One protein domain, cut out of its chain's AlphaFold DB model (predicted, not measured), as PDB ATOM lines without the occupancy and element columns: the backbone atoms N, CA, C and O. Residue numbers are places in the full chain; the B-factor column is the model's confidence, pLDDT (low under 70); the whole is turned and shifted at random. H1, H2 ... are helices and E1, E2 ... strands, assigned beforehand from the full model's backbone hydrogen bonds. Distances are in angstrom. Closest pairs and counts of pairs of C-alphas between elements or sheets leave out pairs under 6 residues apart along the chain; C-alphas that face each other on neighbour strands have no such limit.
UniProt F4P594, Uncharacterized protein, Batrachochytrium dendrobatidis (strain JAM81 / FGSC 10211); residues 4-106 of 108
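What this domain is: This is residues 4 to 106 of the 108 residues of an uncharacterized protein of Batrachochytrium dendrobatidis (strain JAM81 / FGSC 10211) (UniProt F4P594). A narrow, strongly twisted sheet of three strands has one long helix, H3, running along one face and the short helix H2 on the opposite face, with the small helix H1 packed near the first residue of E1. The E1 and E2 hairpin reaches to one end of the long axis, and residues 101 to 106, the last of the long helix and two more, stick out at the other. The printed part has 103 residues with three named helices and three named strands, in the order H1 E1 E2 H2 E3 H3; the sheet has the order E1, E2, E3 and is antiparallel throughout. The class is mixed, helices and strands. The whole is compact, with a radius of gyration of the C-alphas of 14.5 A, yet elongated in outline, spanning 50 by 26 by 24 A.

Where its parts are: H1 is residues 4 to 10, beginning at C-alpha 4 (112.290, 106.209, 122.171). E1, residues 19 to 32, is 27.7 A long and bends by 105 degrees at residue 29, where C-alpha 29 is at (143.076, 101.953, 112.627). E2, residues 35 to 44, is 26.6 A long. H2 is residues 47 to 54, 10.3 A long. E3, residues 69 to 76, is 21.5 A long. H3, residues 79 to 104, is 36.9 A long and ends at C-alpha 104 (114.552, 113.632, 145.946).

How they stand to each other: E2 is the inner strand, and E1 and E3 are the edge strands. In the hairpin of E1 and E2, N 22 and O 41 are 2.9 A apart, within hydrogen-bond range. Between the antiparallel neighbours E2 and E3, N 40 and O 72 are 2.8 A apart, also within range. H3 is on the sheet at a height of 8.3 A, over E1 and E2, and runs along the strands, at 8 degrees to E1 on the local plane. Its closest C-alphas to E1 are those of Glu 90 and Tyr 20, 5.7 A apart. H2, on the opposite face, has a height over the sheet of 7.3 A and lies over E2; the closest C-alphas of the two are those of Ala 50 and Ala 44, 5.1 A apart. H1 is on the sheet too, its Phe 9 and Phe 19 of E1 having C-alphas 6.0 A apart. H1 and H2 are close but not clearly touching, with the C-alphas of Leu 5 and Ile 53 7.1 A apart, at a steep tilt of 65 degrees, opposite ways. H3 is apart from H1 and H2. In H1, H2 and H3 every O i to N i+4 pair is within hydrogen-bond range.

The domain as a whole: The two C-alphas farthest apart, those of Glu 33 and Ala 106, are 51.4 A apart. The printed part has no cut. The link from H2 to E3, residues 55 to 68, is long, and its residues 62 to 63 pair antiparallel with residues 70 to 71 of E3. Mean pLDDT of the printed part is 90.3, and residues 104 to 106 are under 70.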
ATOM      1  N   ASP A   4     112.308 106.260 120.710       79.31
ATOM      2  CA  ASP A   4     112.290 106.209 122.171       79.31
ATOM      3  C   ASP A   4     113.699 106.268 122.766       79.31
ATOM      4  O   ASP A   4     113.946 107.057 123.666       79.31
ATOM      5  N   LEU A   5     114.655 105.499 122.226       81.75
ATOM      6  CA  LEU A   5     116.038 105.519 122.714       81.75
ATOM      7  C   LEU A   5     116.680 106.902 122.558       81.75
ATOM      8  O   LEU A   5     117.441 107.325 123.425       81.75
ATOM      9  N   HIS A   6     116.372 107.608 121.467       81.25
ATOM     10  CA  HIS A   6     116.788 109.002 121.308       81.25
ATOM     11  C   HIS A   6     116.119 109.904 122.347       81.25
ATOM     12  O   HIS A   6     116.799 110.693 122.994       81.25
ATOM     13  N   GLY A   7     114.810 109.750 122.556       82.31
ATOM     14  CA  GLY A   7     114.064 110.537 123.535       82.31
ATOM     15  C   GLY A   7     114.555 110.356 124.972       82.31
ATOM     16  O   GLY A   7     114.624 111.328 125.718       82.31
ATOM     17  N   TRP A   8     114.938 109.138 125.350       86.19
ATOM     18  CA  TRP A   8     115.475 108.820 126.676       86.19
ATOM     19  C   TRP A   8     116.918 109.280 126.874       86.19
ATOM     20  O   TRP A   8     117.314 109.569 127.997       86.19
ATOM     21  N   PHE A   9     117.713 109.347 125.808       83.31
ATOM     22  CA  PHE A   9     119.080 109.870 125.864       83.31
ATOM     23  C   PHE A   9     119.112 111.403 125.921       83.31
ATOM     24  O   PHE A   9     119.954 112.013 126.588       83.31
ATOM     25  N   ASP A  10     118.195 112.042 125.197       83.56
ATOM     26  CA  ASP A  10     118.119 113.495 125.088       83.56
ATOM     27  C   ASP A  10     117.176 114.153 126.082       83.56
ATOM     28  O   ASP A  10     117.081 115.377 126.066       83.56
ATOM     29  N   ASP A  11     116.566 113.376 126.986       79.62
ATOM     30  CA  ASP A  11     115.637 113.902 127.989       79.62
ATOM     31  C   ASP A  11     114.449 114.638 127.334       79.62
ATOM     32  O   ASP A  11     113.992 115.692 127.758       79.62
ATOM     33  N   LEU A  12     113.986 114.101 126.201       79.25
ATOM     34  CA  LEU A  12     112.865 114.651 125.428       79.25
ATOM     35  C   LEU A  12     111.535 113.975 125.773       79.25
ATOM     36  O   LEU A  12     110.479 114.416 125.325       79.25
ATOM     37  N   SER A  13     111.591 112.859 126.496       77.19
ATOM     38  CA  SER A  13     110.434 112.006 126.806       77.19
ATOM     39  C   SER A  13     110.392 111.542 128.262       77.19
ATOM     40  O   SER A  13     109.513 110.772 128.635       77.19
ATOM     41  N   THR A  14     111.353 111.995 129.063       80.31
ATOM     42  CA  THR A  14     111.523 111.701 130.487       80.31
ATOM     43  C   THR A  14     111.893 113.004 131.199       80.31
ATOM     44  O   THR A  14     111.975 114.038 130.544       80.31
ATOM     45  N   GLU A  15     112.005 112.984 132.526       83.62
ATOM     46  CA  GLU A  15     112.405 114.160 133.323       83.62
ATOM     47  C   GLU A  15     113.930 114.319 133.422       83.62
ATOM     48  O   GLU A  15     114.453 115.426 133.549       83.62
ATOM     49  N   ILE A  16     114.637 113.189 133.369       89.38
ATOM     50  CA  ILE A  16     116.088 113.106 133.236       89.38
ATOM     51  C   ILE A  16     116.447 112.034 132.200       89.38
ATOM     52  O   ILE A  16     115.635 111.140 131.928       89.38
ATOM     53  N   PRO A  17     117.665 112.059 131.625       92.31
ATOM     54  CA  PRO A  17     118.104 110.995 130.734       92.31
ATOM     55  C   PRO A  17     118.110 109.634 131.443       92.31
ATOM     56  O   PRO A  17     118.597 109.531 132.565       92.31
ATOM     57  N   LEU A  18     117.646 108.572 130.782       94.62
ATOM     58  CA  LEU A  18     117.634 107.226 131.382       94.62
ATOM     59  C   LEU A  18     118.984 106.506 131.297       94.62
ATOM     60  O   LEU A  18     119.180 105.471 131.931       94.62
ATOM     61  N   PHE A  19     119.911 107.023 130.492       95.12
ATOM     62  CA  PHE A  19     121.256 106.485 130.340       95.12
ATOM     63  C   PHE A  19     122.210 107.532 129.772       95.12
ATOM     64  O   PHE A  19     121.786 108.499 129.135       95.12
ATOM     65  N   TYR A  20     123.506 107.290 129.935       95.56
ATOM     66  CA  TYR A  20     124.547 107.979 129.180       95.56
ATOM     67  C   TYR A  20     125.442 106.978 128.449       95.56
ATOM     68  O   TYR A  20     125.371 105.762 128.646       95.56
ATOM     69  N   LEU A  21     126.277 107.508 127.560       95.56
ATOM     70  CA  LEU A  21     127.234 106.739 126.781       95.56
ATOM     71  C   LEU A  21     128.650 107.135 127.183       95.56
ATOM     72  O   LEU A  21     128.941 108.320 127.330       95.56
ATOM     73  N   LYS A  22     129.535 106.148 127.288       95.19
ATOM     74  CA  LYS A  22     130.953 106.346 127.591       95.19
ATOM     75  C   LYS A  22     131.823 105.584 126.605       95.19
ATOM     76  O   LYS A  22     131.503 104.458 126.235       95.19
ATOM     77  N   ILE A  23     132.942 106.170 126.189       95.94
ATOM     78  CA  ILE A  23     133.904 105.461 125.339       95.94
ATOM     79  C   ILE A  23     134.676 104.444 126.179       95.94
ATOM     80  O   ILE A  23     135.304 104.801 127.173       95.94
ATOM     81  N   VAL A  24     134.658 103.188 125.734       96.06
ATOM     82  CA  VAL A  24     135.476 102.097 126.283       96.06
ATOM     83  C   VAL A  24     136.779 101.990 125.506       96.06
ATOM     84  O   VAL A  24     137.858 101.982 126.092       96.06
ATOM     85  N   SER A  25     136.694 101.936 124.177       95.88
ATOM     86  CA  SER A  25     137.869 101.867 123.314       95.88
ATOM     87  C   SER A  25     137.589 102.444 121.931       95.88
ATOM     88  O   SER A  25     136.443 102.584 121.502       95.88
ATOM     89  N   ILE A  26     138.666 102.796 121.238       96.12
ATOM     90  CA  ILE A  26     138.663 103.227 119.842       96.12
ATOM     91  C   ILE A  26     139.688 102.349 119.134       96.12
ATOM     92  O   ILE A  26     140.753 102.105 119.693       96.12
ATOM     93  N   SER A  27     139.364 101.849 117.944       96.00
ATOM     94  CA  SER A  27     140.315 101.084 117.144       96.00
ATOM     95  C   SER A  27     141.526 101.936 116.756       96.00
ATOM     96  O   SER A  27     141.378 103.111 116.422       96.00
ATOM     97  N   ASP A  28     142.715 101.332 116.744       93.06
ATOM     98  CA  ASP A  28     143.957 102.030 116.373       93.06
ATOM     99  C   ASP A  28     143.987 102.422 114.886       93.06
ATOM    100  O   ASP A  28     144.648 103.382 114.490       93.06
ATOM    101  N   SER A  29     143.231 101.699 114.056       92.81
ATOM    102  CA  SER A  29     143.076 101.953 112.627       92.81
ATOM    103  C   SER A  29     141.608 102.056 112.222       92.81
ATOM    104  O   SER A  29     140.695 101.651 112.951       92.81
ATOM    105  N   VAL A  30     141.385 102.567 111.013       91.44
ATOM    106  CA  VAL A  30     140.112 102.433 110.303       91.44
ATOM    107  C   VAL A  30     139.781 100.947 110.138       91.44
ATOM    108  O   VAL A  30     140.665 100.142 109.842       91.44
ATOM    109  N   ILE A  31     138.512 100.594 110.346       91.25
ATOM    110  CA  ILE A  31     138.012  99.214 110.262       91.25
ATOM    111  C   ILE A  31     137.172  98.998 109.002       91.25
ATOM    112  O   ILE A  31     137.264  97.944 108.382       91.25
ATOM    113  N   VAL A  32     136.357  99.982 108.609       91.44
ATOM    114  CA  VAL A  32     135.456  99.874 107.451       91.44
ATOM    115  C   VAL A  32     135.142 101.261 106.898       91.44
ATOM    116  O   VAL A  32     134.885 102.163 107.686       91.44
ATOM    117  N   GLU A  33     135.159 101.434 105.573       91.38
ATOM    118  CA  GLU A  33     134.700 102.661 104.885       91.38
ATOM    119  C   GLU A  33     135.192 103.981 105.523       91.38
ATOM    120  O   GLU A  33     134.395 104.873 105.817       91.38
ATOM    121  N   ASP A  34     136.493 104.098 105.811       93.00
ATOM    122  CA  ASP A  34     137.093 105.279 106.467       93.00
ATOM    123  C   ASP A  34     136.542 105.599 107.869       93.00
ATOM    124  O   ASP A  34     136.638 106.721 108.371       93.00
ATOM    125  N   ARG A  35     135.971 104.596 108.542       95.12
ATOM    126  CA  ARG A  35     135.457 104.699 109.906       95.12
ATOM    127  C   ARG A  35     136.256 103.863 110.891       95.12
ATOM    128  O   ARG A  35     136.575 102.693 110.669       95.12
ATOM    129  N   TYR A  36     136.503 104.469 112.041       96.19
ATOM    130  CA  TYR A  36     137.031 103.829 113.234       96.19
ATOM    131  C   TYR A  36     135.901 103.122 113.970       96.19
ATOM    132  O   TYR A  36     134.790 103.652 114.070       96.19
ATOM    133  N   LYS A  37     136.190 101.946 114.524       95.62
ATOM    134  CA  LYS A  37     135.277 101.277 115.447       95.62
ATOM    135  C   LYS A  37     135.457 101.888 116.829       95.62
ATOM    136  O   LYS A  37     136.565 101.926 117.357       95.62
ATOM    137  N   VAL A  38     134.362 102.333 117.428       95.69
ATOM    138  CA  VAL A  38     134.328 102.829 118.804       95.69
ATOM    139  C   VAL A  38     133.443 101.904 119.616       95.69
ATOM    140  O   VAL A  38     132.279 101.703 119.272       95.69
ATOM    141  N   VAL A  39     133.999 101.337 120.684       95.69
ATOM    142  CA  VAL A  39     133.238 100.572 121.673       95.69
ATOM    143  C   VAL A  39     132.715 101.542 122.719       95.69
ATOM    144  O   VAL A  39     133.466 102.342 123.281       95.69
ATOM    145  N   LEU A  40     131.413 101.469 122.956       96.00
ATOM    146  CA  LEU A  40     130.667 102.326 123.859       96.00
ATOM    147  C   LEU A  40     130.091 101.499 124.996       96.00
ATOM    148  O   LEU A  40     129.470 100.477 124.735       96.00
ATOM    149  N   ALA A  41     130.223 101.982 126.222       96.19
ATOM    150  CA  ALA A  41     129.424 101.534 127.347       96.19
ATOM    151  C   ALA A  41     128.127 102.349 127.378       96.19
ATOM    152  O   ALA A  41     128.162 103.581 127.405       96.19
ATOM    153  N   VAL A  42     126.997 101.654 127.370       95.62
ATOM    154  CA  VAL A  42     125.665 102.182 127.652       95.62
ATOM    155  C   VAL A  42     125.436 102.016 129.145       95.62
ATOM    156  O   VAL A  42     125.314 100.888 129.616       95.62
ATOM    157  N   VAL A  43     125.428 103.125 129.883       96.69
ATOM    158  CA  VAL A  43     125.287 103.126 131.344       96.69
ATOM    159  C   VAL A  43     123.886 103.587 131.708       96.69
ATOM    160  O   VAL A  43     123.557 104.760 131.534       96.69
ATOM    161  N   ALA A  44     123.065 102.659 132.190       96.31
ATOM    162  CA  ALA A  44     121.698 102.926 132.609       96.31
ATOM    163  C   ALA A  44     121.649 103.642 133.966       96.31
ATOM    164  O   ALA A  44     122.500 103.429 134.827       96.31
ATOM    165  N   LEU A  45     120.621 104.471 134.152       95.06
ATOM    166  CA  LEU A  45     120.341 105.185 135.400       95.06
ATOM    167  C   LEU A  45     120.096 104.220 136.567       95.06
ATOM    168  O   LEU A  45     120.616 104.412 137.661       95.06
ATOM    169  N   ASN A  46     119.293 103.186 136.328       94.00
ATOM    170  CA  ASN A  46     118.891 102.181 137.306       94.00
ATOM    171  C   ASN A  46     118.472 100.884 136.582       94.00
ATOM    172  O   ASN A  46     118.545 100.802 135.352       94.00
ATOM    173  N   GLN A  47     118.044  99.872 137.345       94.56
ATOM    174  CA  GLN A  47     117.686  98.564 136.788       94.56
ATOM    175  C   GLN A  47     116.482  98.628 135.838       94.56
ATOM    176  O   GLN A  47     116.504  97.983 134.797       94.56
ATOM    177  N   GLU A  48     115.470  99.441 136.140       93.00
ATOM    178  CA  GLU A  48     114.299  99.608 135.270       93.00
ATOM    179  C   GLU A  48     114.699 100.210 133.914       93.00
ATOM    180  O   GLU A  48     114.342  99.688 132.858       93.00
ATOM    181  N   SER A  49     115.532 101.253 133.931       93.31
ATOM    182  CA  SER A  49     116.108 101.835 132.718       93.31
ATOM    183  C   SER A  49     116.929 100.810 131.936       93.31
ATOM    184  O   SER A  49     116.804 100.732 130.713       93.31
ATOM    185  N   ALA A  50     117.749 100.000 132.614       93.62
ATOM    186  CA  ALA A  50     118.534  98.944 131.976       93.62
ATOM    187  C   ALA A  50     117.622  97.947 131.247       93.62
ATOM    188  O   ALA A  50     117.805  97.700 130.050       93.62
ATOM    189  N   ASP A  51     116.583  97.469 131.930       91.50
ATOM    190  CA  ASP A  51     115.602  96.542 131.377       91.50
ATOM    191  C   ASP A  51     114.873  97.152 130.175       91.50
ATOM    192  O   ASP A  51     114.630  96.452 129.201       91.50
ATOM    193  N   MET A  52     114.579  98.456 130.178       89.62
ATOM    194  CA  MET A  52     113.942  99.158 129.054       89.62
ATOM    195  C   MET A  52     114.853  99.339 127.832       89.62
ATOM    196  O   MET A  52     114.376  99.343 126.691       89.62
ATOM    197  N   ILE A  53     116.150  99.543 128.056       91.00
ATOM    198  CA  ILE A  53     117.110  99.944 127.021       91.00
ATOM    199  C   ILE A  53     117.751  98.724 126.365       91.00
ATOM    200  O   ILE A  53     117.909  98.692 125.143       91.00
ATOM    201  N   PHE A  54     118.138  97.723 127.152       90.00
ATOM    202  CA  PHE A  54     119.089  96.699 126.722       90.00
ATOM    203  C   PHE A  54     118.553  95.763 125.641       90.00
ATOM    204  O   PHE A  54     119.285  95.453 124.702       90.00
ATOM    205  N   TYR A  55     117.263  95.410 125.665       86.00
ATOM    206  CA  TYR A  55     116.659  94.634 124.570       86.00
ATOM    207  C   TYR A  55     116.518  95.428 123.261       86.00
ATOM    208  O   TYR A  55     116.224  94.844 122.220       86.00
ATOM    209  N   ARG A  56     116.690  96.757 123.296       85.81
ATOM    210  CA  ARG A  56     116.580  97.649 122.128       85.81
ATOM    211  C   ARG A  56     117.936  97.992 121.511       85.81
ATOM    212  O   ARG A  56     117.980  98.714 120.512       85.81
ATOM    213  N   LEU A  57     119.034  97.538 122.118       84.31
ATOM    214  CA  LEU A  57     120.374  97.765 121.592       84.31
ATOM    215  C   LEU A  57     120.617  96.927 120.334       84.31
ATOM    216  O   LEU A  57     119.990  95.894 120.110       84.31
ATOM    217  N   ILE A  58     121.532  97.408 119.493       77.31
ATOM    218  CA  ILE A  58     121.874  96.737 118.239       77.31
ATOM    219  C   ILE A  58     122.455  95.342 118.499       77.31
ATOM    220  O   ILE A  58     123.115  95.099 119.517       77.31
ATOM    221  N   GLU A  59     122.249  94.452 117.533       73.62
ATOM    222  CA  GLU A  59     122.860  93.128 117.505       73.62
ATOM    223  C   GLU A  59     124.394  93.239 117.622       73.62
ATOM    224  O   GLU A  59     125.016  94.109 117.008       73.62
ATOM    225  N   GLY A  60     125.000  92.401 118.470       77.31
ATOM    226  CA  GLY A  60     126.428  92.478 118.814       77.31
ATOM    227  C   GLY A  60     126.755  93.277 120.083       77.31
ATOM    228  O   GLY A  60     127.932  93.456 120.400       77.31
ATOM    229  N   SER A  61     125.744  93.739 120.826       85.94
ATOM    230  CA  SER A  61     125.946  94.303 122.167       85.94
ATOM    231  C   SER A  61     126.260  93.194 123.185       85.94
ATOM    232  O   SER A  61     125.749  92.081 123.079       85.94
ATOM    233  N   THR A  62     127.113  93.480 124.168       90.50
ATOM    234  CA  THR A  62     127.621  92.502 125.145       90.50
ATOM    235  C   THR A  62     127.349  92.971 126.568       90.50
ATOM    236  O   THR A  62     127.502  94.152 126.880       90.50
ATOM    237  N   GLN A  63     126.920  92.049 127.432       87.56
ATOM    238  CA  GLN A  63     126.777  92.327 128.859       87.56
ATOM    239  C   GLN A  63     128.148  92.458 129.518       87.56
ATOM    240  O   GLN A  63     129.120  91.827 129.098       87.56
ATOM    241  N   THR A  64     128.210  93.300 130.543       91.06
ATOM    242  CA  THR A  64     129.360  93.389 131.444       91.06
ATOM    243  C   THR A  64     129.011  92.736 132.781       91.06
ATOM    244  O   THR A  64     127.861  92.360 133.003       91.06
ATOM    245  N   ASP A  65     129.974  92.652 133.697       93.06
ATOM    246  CA  ASP A  65     129.723  92.165 135.061       93.06
ATOM    247  C   ASP A  65     128.796  93.100 135.867       93.06
ATOM    248  O   ASP A  65     128.260  92.710 136.903       93.06
ATOM    249  N   ASN A  66     128.601  94.341 135.404       93.75
ATOM    250  CA  ASN A  66     127.663  95.283 135.995       93.75
ATOM    251  C   ASN A  66     126.312  95.220 135.250       93.75
ATOM    252  O   ASN A  66     126.272  95.539 134.057       93.75
ATOM    253  N   PRO A  67     125.195  94.900 135.933       93.31
ATOM    254  CA  PRO A  67     123.877  94.782 135.303       93.31
ATOM    255  C   PRO A  67     123.320  96.107 134.768       93.31
ATOM    256  O   PRO A  67     122.335  96.092 134.042       93.31
ATOM    257  N   LEU A  68     123.938  97.246 135.092       96.12
ATOM    258  CA  LEU A  68     123.571  98.566 134.577       96.12
ATOM    259  C   LEU A  68     124.420  98.999 133.378       96.12
ATOM    260  O   LEU A  68     124.275 100.125 132.900       96.12
ATOM    261  N   ILE A  69     125.324  98.139 132.896       96.62
ATOM    262  CA  ILE A  69     126.250  98.476 131.818       96.62
ATOM    263  C   ILE A  69     126.251  97.386 130.745       96.62
ATOM    264  O   ILE A  69     126.584  96.225 130.999       96.62
ATOM    265  N   MET A  70     125.972  97.794 129.509       95.56
ATOM    266  CA  MET A  70     126.206  96.986 128.312       95.56
ATOM    267  C   MET A  70     127.161  97.690 127.364       95.56
ATOM    268  O   MET A  70     127.086  98.901 127.173       95.56
ATOM    269  N   ASN A  71     128.024  96.922 126.711       95.38
ATOM    270  CA  ASN A  71     128.884  97.438 125.662       95.38
ATOM    271  C   ASN A  71     128.225  97.266 124.297       95.38
ATOM    272  O   ASN A  71     127.681  96.213 123.978       95.38
ATOM    273  N   THR A  72     128.333  98.281 123.456       93.88
ATOM    274  CA  THR A  72     127.937  98.254 122.049       93.88
ATOM    275  C   THR A  72     129.037  98.877 121.194       93.88
ATOM    276  O   THR A  72     130.061  99.321 121.718       93.88
ATOM    277  N   SER A  73     128.884  98.902 119.870       93.12
ATOM    278  CA  SER A  73     129.878  99.546 119.010       93.12
ATOM    279  C   SER A  73     129.272 100.326 117.859       93.12
ATOM    280  O   SER A  73     128.237  99.963 117.312       93.12
ATOM    281  N   VAL A  74     129.950 101.406 117.486       92.50
ATOM    282  CA  VAL A  74     129.589 102.265 116.358       92.50
ATOM    283  C   VAL A  74     130.802 102.498 115.467       92.50
ATOM    284  O   VAL A  74     131.946 102.355 115.900       92.50
ATOM    285  N   HIS A  75     130.546 102.883 114.220       94.44
ATOM    286  CA  HIS A  75     131.581 103.258 113.262       94.44
ATOM    287  C   HIS A  75     131.522 104.763 113.011       94.44
ATOM    288  O   HIS A  75     130.490 105.272 112.572       94.44
ATOM    289  N   VAL A  76     132.621 105.473 113.279       94.81
ATOM    290  CA  VAL A  76     132.699 106.939 113.177       94.81
ATOM    291  C   VAL A  76     133.877 107.375 112.318       94.81
ATOM    292  O   VAL A  76     134.953 106.791 112.382       94.81
ATOM    293  N   THR A  77     133.694 108.433 111.535       95.75
ATOM    294  CA  THR A  77     134.748 108.995 110.672       95.75
ATOM    295  C   THR A  77     135.762 109.830 111.453       95.75
ATOM    296  O   THR A  77     136.937 109.867 111.109       95.75
ATOM    297  N   ASN A  78     135.331 110.492 112.533       94.94
ATOM    298  CA  ASN A  78     136.193 111.331 113.364       94.94
ATOM    299  C   ASN A  78     136.057 110.959 114.853       94.94
ATOM    300  O   ASN A  78     135.243 111.555 115.567       94.94
ATOM    301  N   PRO A  79     136.847 109.986 115.345       94.31
ATOM    302  CA  PRO A  79     136.774 109.533 116.734       94.31
ATOM    303  C   PRO A  79     137.132 110.630 117.747       94.31
ATOM    304  O   PRO A  79     136.617 110.624 118.862       94.31
ATOM    305  N   THR A  80     137.968 111.599 117.363       94.69
ATOM    306  CA  THR A  80     138.388 112.705 118.237       94.69
ATOM    307  C   THR A  80     137.236 113.658 118.540       94.69
ATOM    308  O   THR A  80     137.009 113.999 119.701       94.69
ATOM    309  N   ILE A  81     136.501 114.096 117.514       95.75
ATOM    310  CA  ILE A  81     135.316 114.948 117.703       95.75
ATOM    311  C   ILE A  81     134.228 114.161 118.429       95.75
ATOM    312  O   ILE A  81     133.658 114.658 119.397       95.75
ATOM    313  N   PHE A  82     134.000 112.915 118.008       95.44
ATOM    314  CA  PHE A  82     133.011 112.044 118.627       95.44
ATOM    315  C   PHE A  82     133.251 111.882 120.136       95.44
ATOM    316  O   PHE A  82     132.323 112.068 120.919       95.44
ATOM    317  N   ARG A  83     134.505 111.649 120.555       95.62
ATOM    318  CA  ARG A  83     134.901 111.604 121.972       95.62
ATOM    319  C   ARG A  83     134.523 112.875 122.719       95.62
ATOM    320  O   ARG A  83     133.868 112.783 123.749       95.62
ATOM    321  N   LYS A  84     134.890 114.048 122.197       96.50
ATOM    322  CA  LYS A  84     134.601 115.330 122.860       96.50
ATOM    323  C   LYS A  84     133.100 115.555 123.051       96.50
ATOM    324  O   LYS A  84     132.681 115.994 124.117       96.50
ATOM    325  N   CYS A  85     132.295 115.247 122.033       95.31
ATOM    326  CA  CYS A  85     130.839 115.358 122.120       95.31
ATOM    327  C   CYS A  85     130.264 114.407 123.175       95.31
ATOM    328  O   CYS A  85     129.403 114.813 123.957       95.31
ATOM    329  N   LEU A  86     130.754 113.166 123.213       95.31
ATOM    330  CA  LEU A  86     130.275 112.167 124.162       95.31
ATOM    331  C   LEU A  86     130.648 112.525 125.604       95.31
ATOM    332  O   LEU A  86     129.782 112.504 126.467       95.31
ATOM    333  N   GLU A  87     131.895 112.934 125.848       95.69
ATOM    334  CA  GLU A  87     132.372 113.367 127.169       95.69
ATOM    335  C   GLU A  87     131.600 114.586 127.692       95.69
ATOM    336  O   GLU A  87     131.328 114.692 128.887       95.69
ATOM    337  N   TRP A  88     131.242 115.526 126.811       96.38
ATOM    338  CA  TRP A  88     130.389 116.652 127.187       96.38
ATOM    339  C   TRP A  88     128.987 116.178 127.592       96.38
ATOM    340  O   TRP A  88     128.506 116.536 128.665       96.38
ATOM    341  N   LYS A  89     128.354 115.326 126.778       94.00
ATOM    342  CA  LYS A  89     127.003 114.816 127.045       94.00
ATOM    343  C   LYS A  89     126.947 113.930 128.297       94.00
ATOM    344  O   LYS A  89     125.970 114.003 129.040       94.00
ATOM    345  N   GLU A  90     127.986 113.133 128.552       95.12
ATOM    346  CA  GLU A  90     128.166 112.361 129.791       95.12
ATOM    347  C   GLU A  90     128.136 113.293 131.006       95.12
ATOM    348  O   GLU A  90     127.315 113.102 131.900       95.12
ATOM    349  N   LYS A  91     128.954 114.357 131.007       95.56
ATOM    350  CA  LYS A  91     129.006 115.327 132.114       95.56
ATOM    351  C   LYS A  91     127.664 116.013 132.363       95.56
ATOM    352  O   LYS A  91     127.248 116.115 133.515       95.56
ATOM    353  N   GLU A  92     126.981 116.448 131.306       95.12
ATOM    354  CA  GLU A  92     125.655 117.067 131.424       95.12
ATOM    355  C   GLU A  92     124.625 116.089 132.004       95.12
ATOM    356  O   GLU A  92     123.831 116.456 132.868       95.12
ATOM    357  N   THR A  93     124.668 114.826 131.576       94.12
ATOM    358  CA  THR A  93     123.759 113.786 132.077       94.12
ATOM    359  C   THR A  93     124.029 113.470 133.545       94.12
ATOM    360  O   THR A  93     123.099 113.461 134.347       94.12
ATOM    361  N   MET A  94     125.298 113.295 133.929       93.81
ATOM    362  CA  MET A  94     125.684 113.061 135.323       93.81
ATOM    363  C   MET A  94     125.267 114.216 136.234       93.81
ATOM    364  O   MET A  94     124.823 113.984 137.355       93.81
ATOM    365  N   LYS A  95     125.381 115.461 135.757       93.81
ATOM    366  CA  LYS A  95     124.906 116.628 136.501       93.81
ATOM    367  C   LYS A  95     123.396 116.550 136.741       93.81
ATOM    368  O   LYS A  95     122.980 116.661 137.886       93.81
ATOM    369  N   LYS A  96     122.602 116.277 135.698       92.75
ATOM    370  CA  LYS A  96     121.145 116.105 135.831       92.75
ATOM    371  C   LYS A  96     120.777 114.998 136.817       92.75
ATOM    372  O   LYS A  96     119.880 115.189 137.627       92.75
ATOM    373  N   TRP A  97     121.478 113.865 136.776       93.88
ATOM    374  CA  TRP A  97     121.247 112.768 137.719       93.88
ATOM    375  C   TRP A  97     121.536 113.188 139.160       93.88
ATOM    376  O   TRP A  97     120.718 112.950 140.040       93.88
ATOM    377  N   ASN A  98     122.670 113.848 139.400       92.44
ATOM    378  CA  ASN A  98     123.021 114.336 140.734       92.44
ATOM    379  C   ASN A  98     122.006 115.362 141.252       92.44
ATOM    380  O   ASN A  98     121.623 115.294 142.417       92.44
ATOM    381  N   ASP A  99     121.568 116.288 140.397       90.25
ATOM    382  CA  ASP A  99     120.578 117.306 140.753       90.25
ATOM    383  C   ASP A  99     119.235 116.651 141.121       90.25
ATOM    384  O   ASP A  99     118.666 116.973 142.163       90.25
ATOM    385  N   TYR A 100     118.780 115.674 140.328       87.62
ATOM    386  CA  TYR A 100     117.550 114.913 140.577       87.62
ATOM    387  C   TYR A 100     117.592 114.163 141.914       87.62
ATOM    388  O   TYR A 100     116.737 114.371 142.772       87.62
ATOM    389  N   TYR A 101     118.640 113.371 142.157       85.75
ATOM    390  CA  TYR A 101     118.768 112.624 143.412       85.75
ATOM    391  C   TYR A 101     118.983 113.523 144.637       85.75
ATOM    392  O   TYR A 101     118.574 113.173 145.744       85.75
ATOM    393  N   SER A 102     119.608 114.689 144.458       85.12
ATOM    394  CA  SER A 102     119.742 115.691 145.518       85.12
ATOM    395  C   SER A 102     118.381 116.289 145.895       85.12
ATOM    396  O   SER A 102     118.087 116.440 147.081       85.12
ATOM    397  N   MET A 103     117.517 116.565 144.910       74.88
ATOM    398  CA  MET A 103     116.150 117.048 145.144       74.88
ATOM    399  C   MET A 103     115.256 115.990 145.797       74.88
ATOM    400  O   MET A 103     114.577 116.311 146.771       74.88
ATOM    401  N   ASP A 104     115.308 114.737 145.338       62.25
ATOM    402  CA  ASP A 104     114.552 113.632 145.946       62.25
ATOM    403  C   ASP A 104     114.942 113.409 147.414       62.25
ATOM    404  O   ASP A 104     114.095 113.120 148.254       62.25
ATOM    405  N   SER A 105     116.219 113.612 147.757       59.19
ATOM    406  CA  SER A 105     116.690 113.514 149.144       59.19
ATOM    407  C   SER A 105     116.195 114.643 150.062       59.19
ATOM    408  O   SER A 105     116.313 114.536 151.283       59.19
ATOM    409  N   ALA A 106     115.657 115.729 149.491       57.47
ATOM    410  CA  ALA A 106     115.215 116.921 150.211       57.47
ATOM    411  C   ALA A 106     113.700 116.950 150.501       57.47
ATOM    412  O   ALA A 106     113.227 117.896 151.137       57.47
TER     413      ALA A 106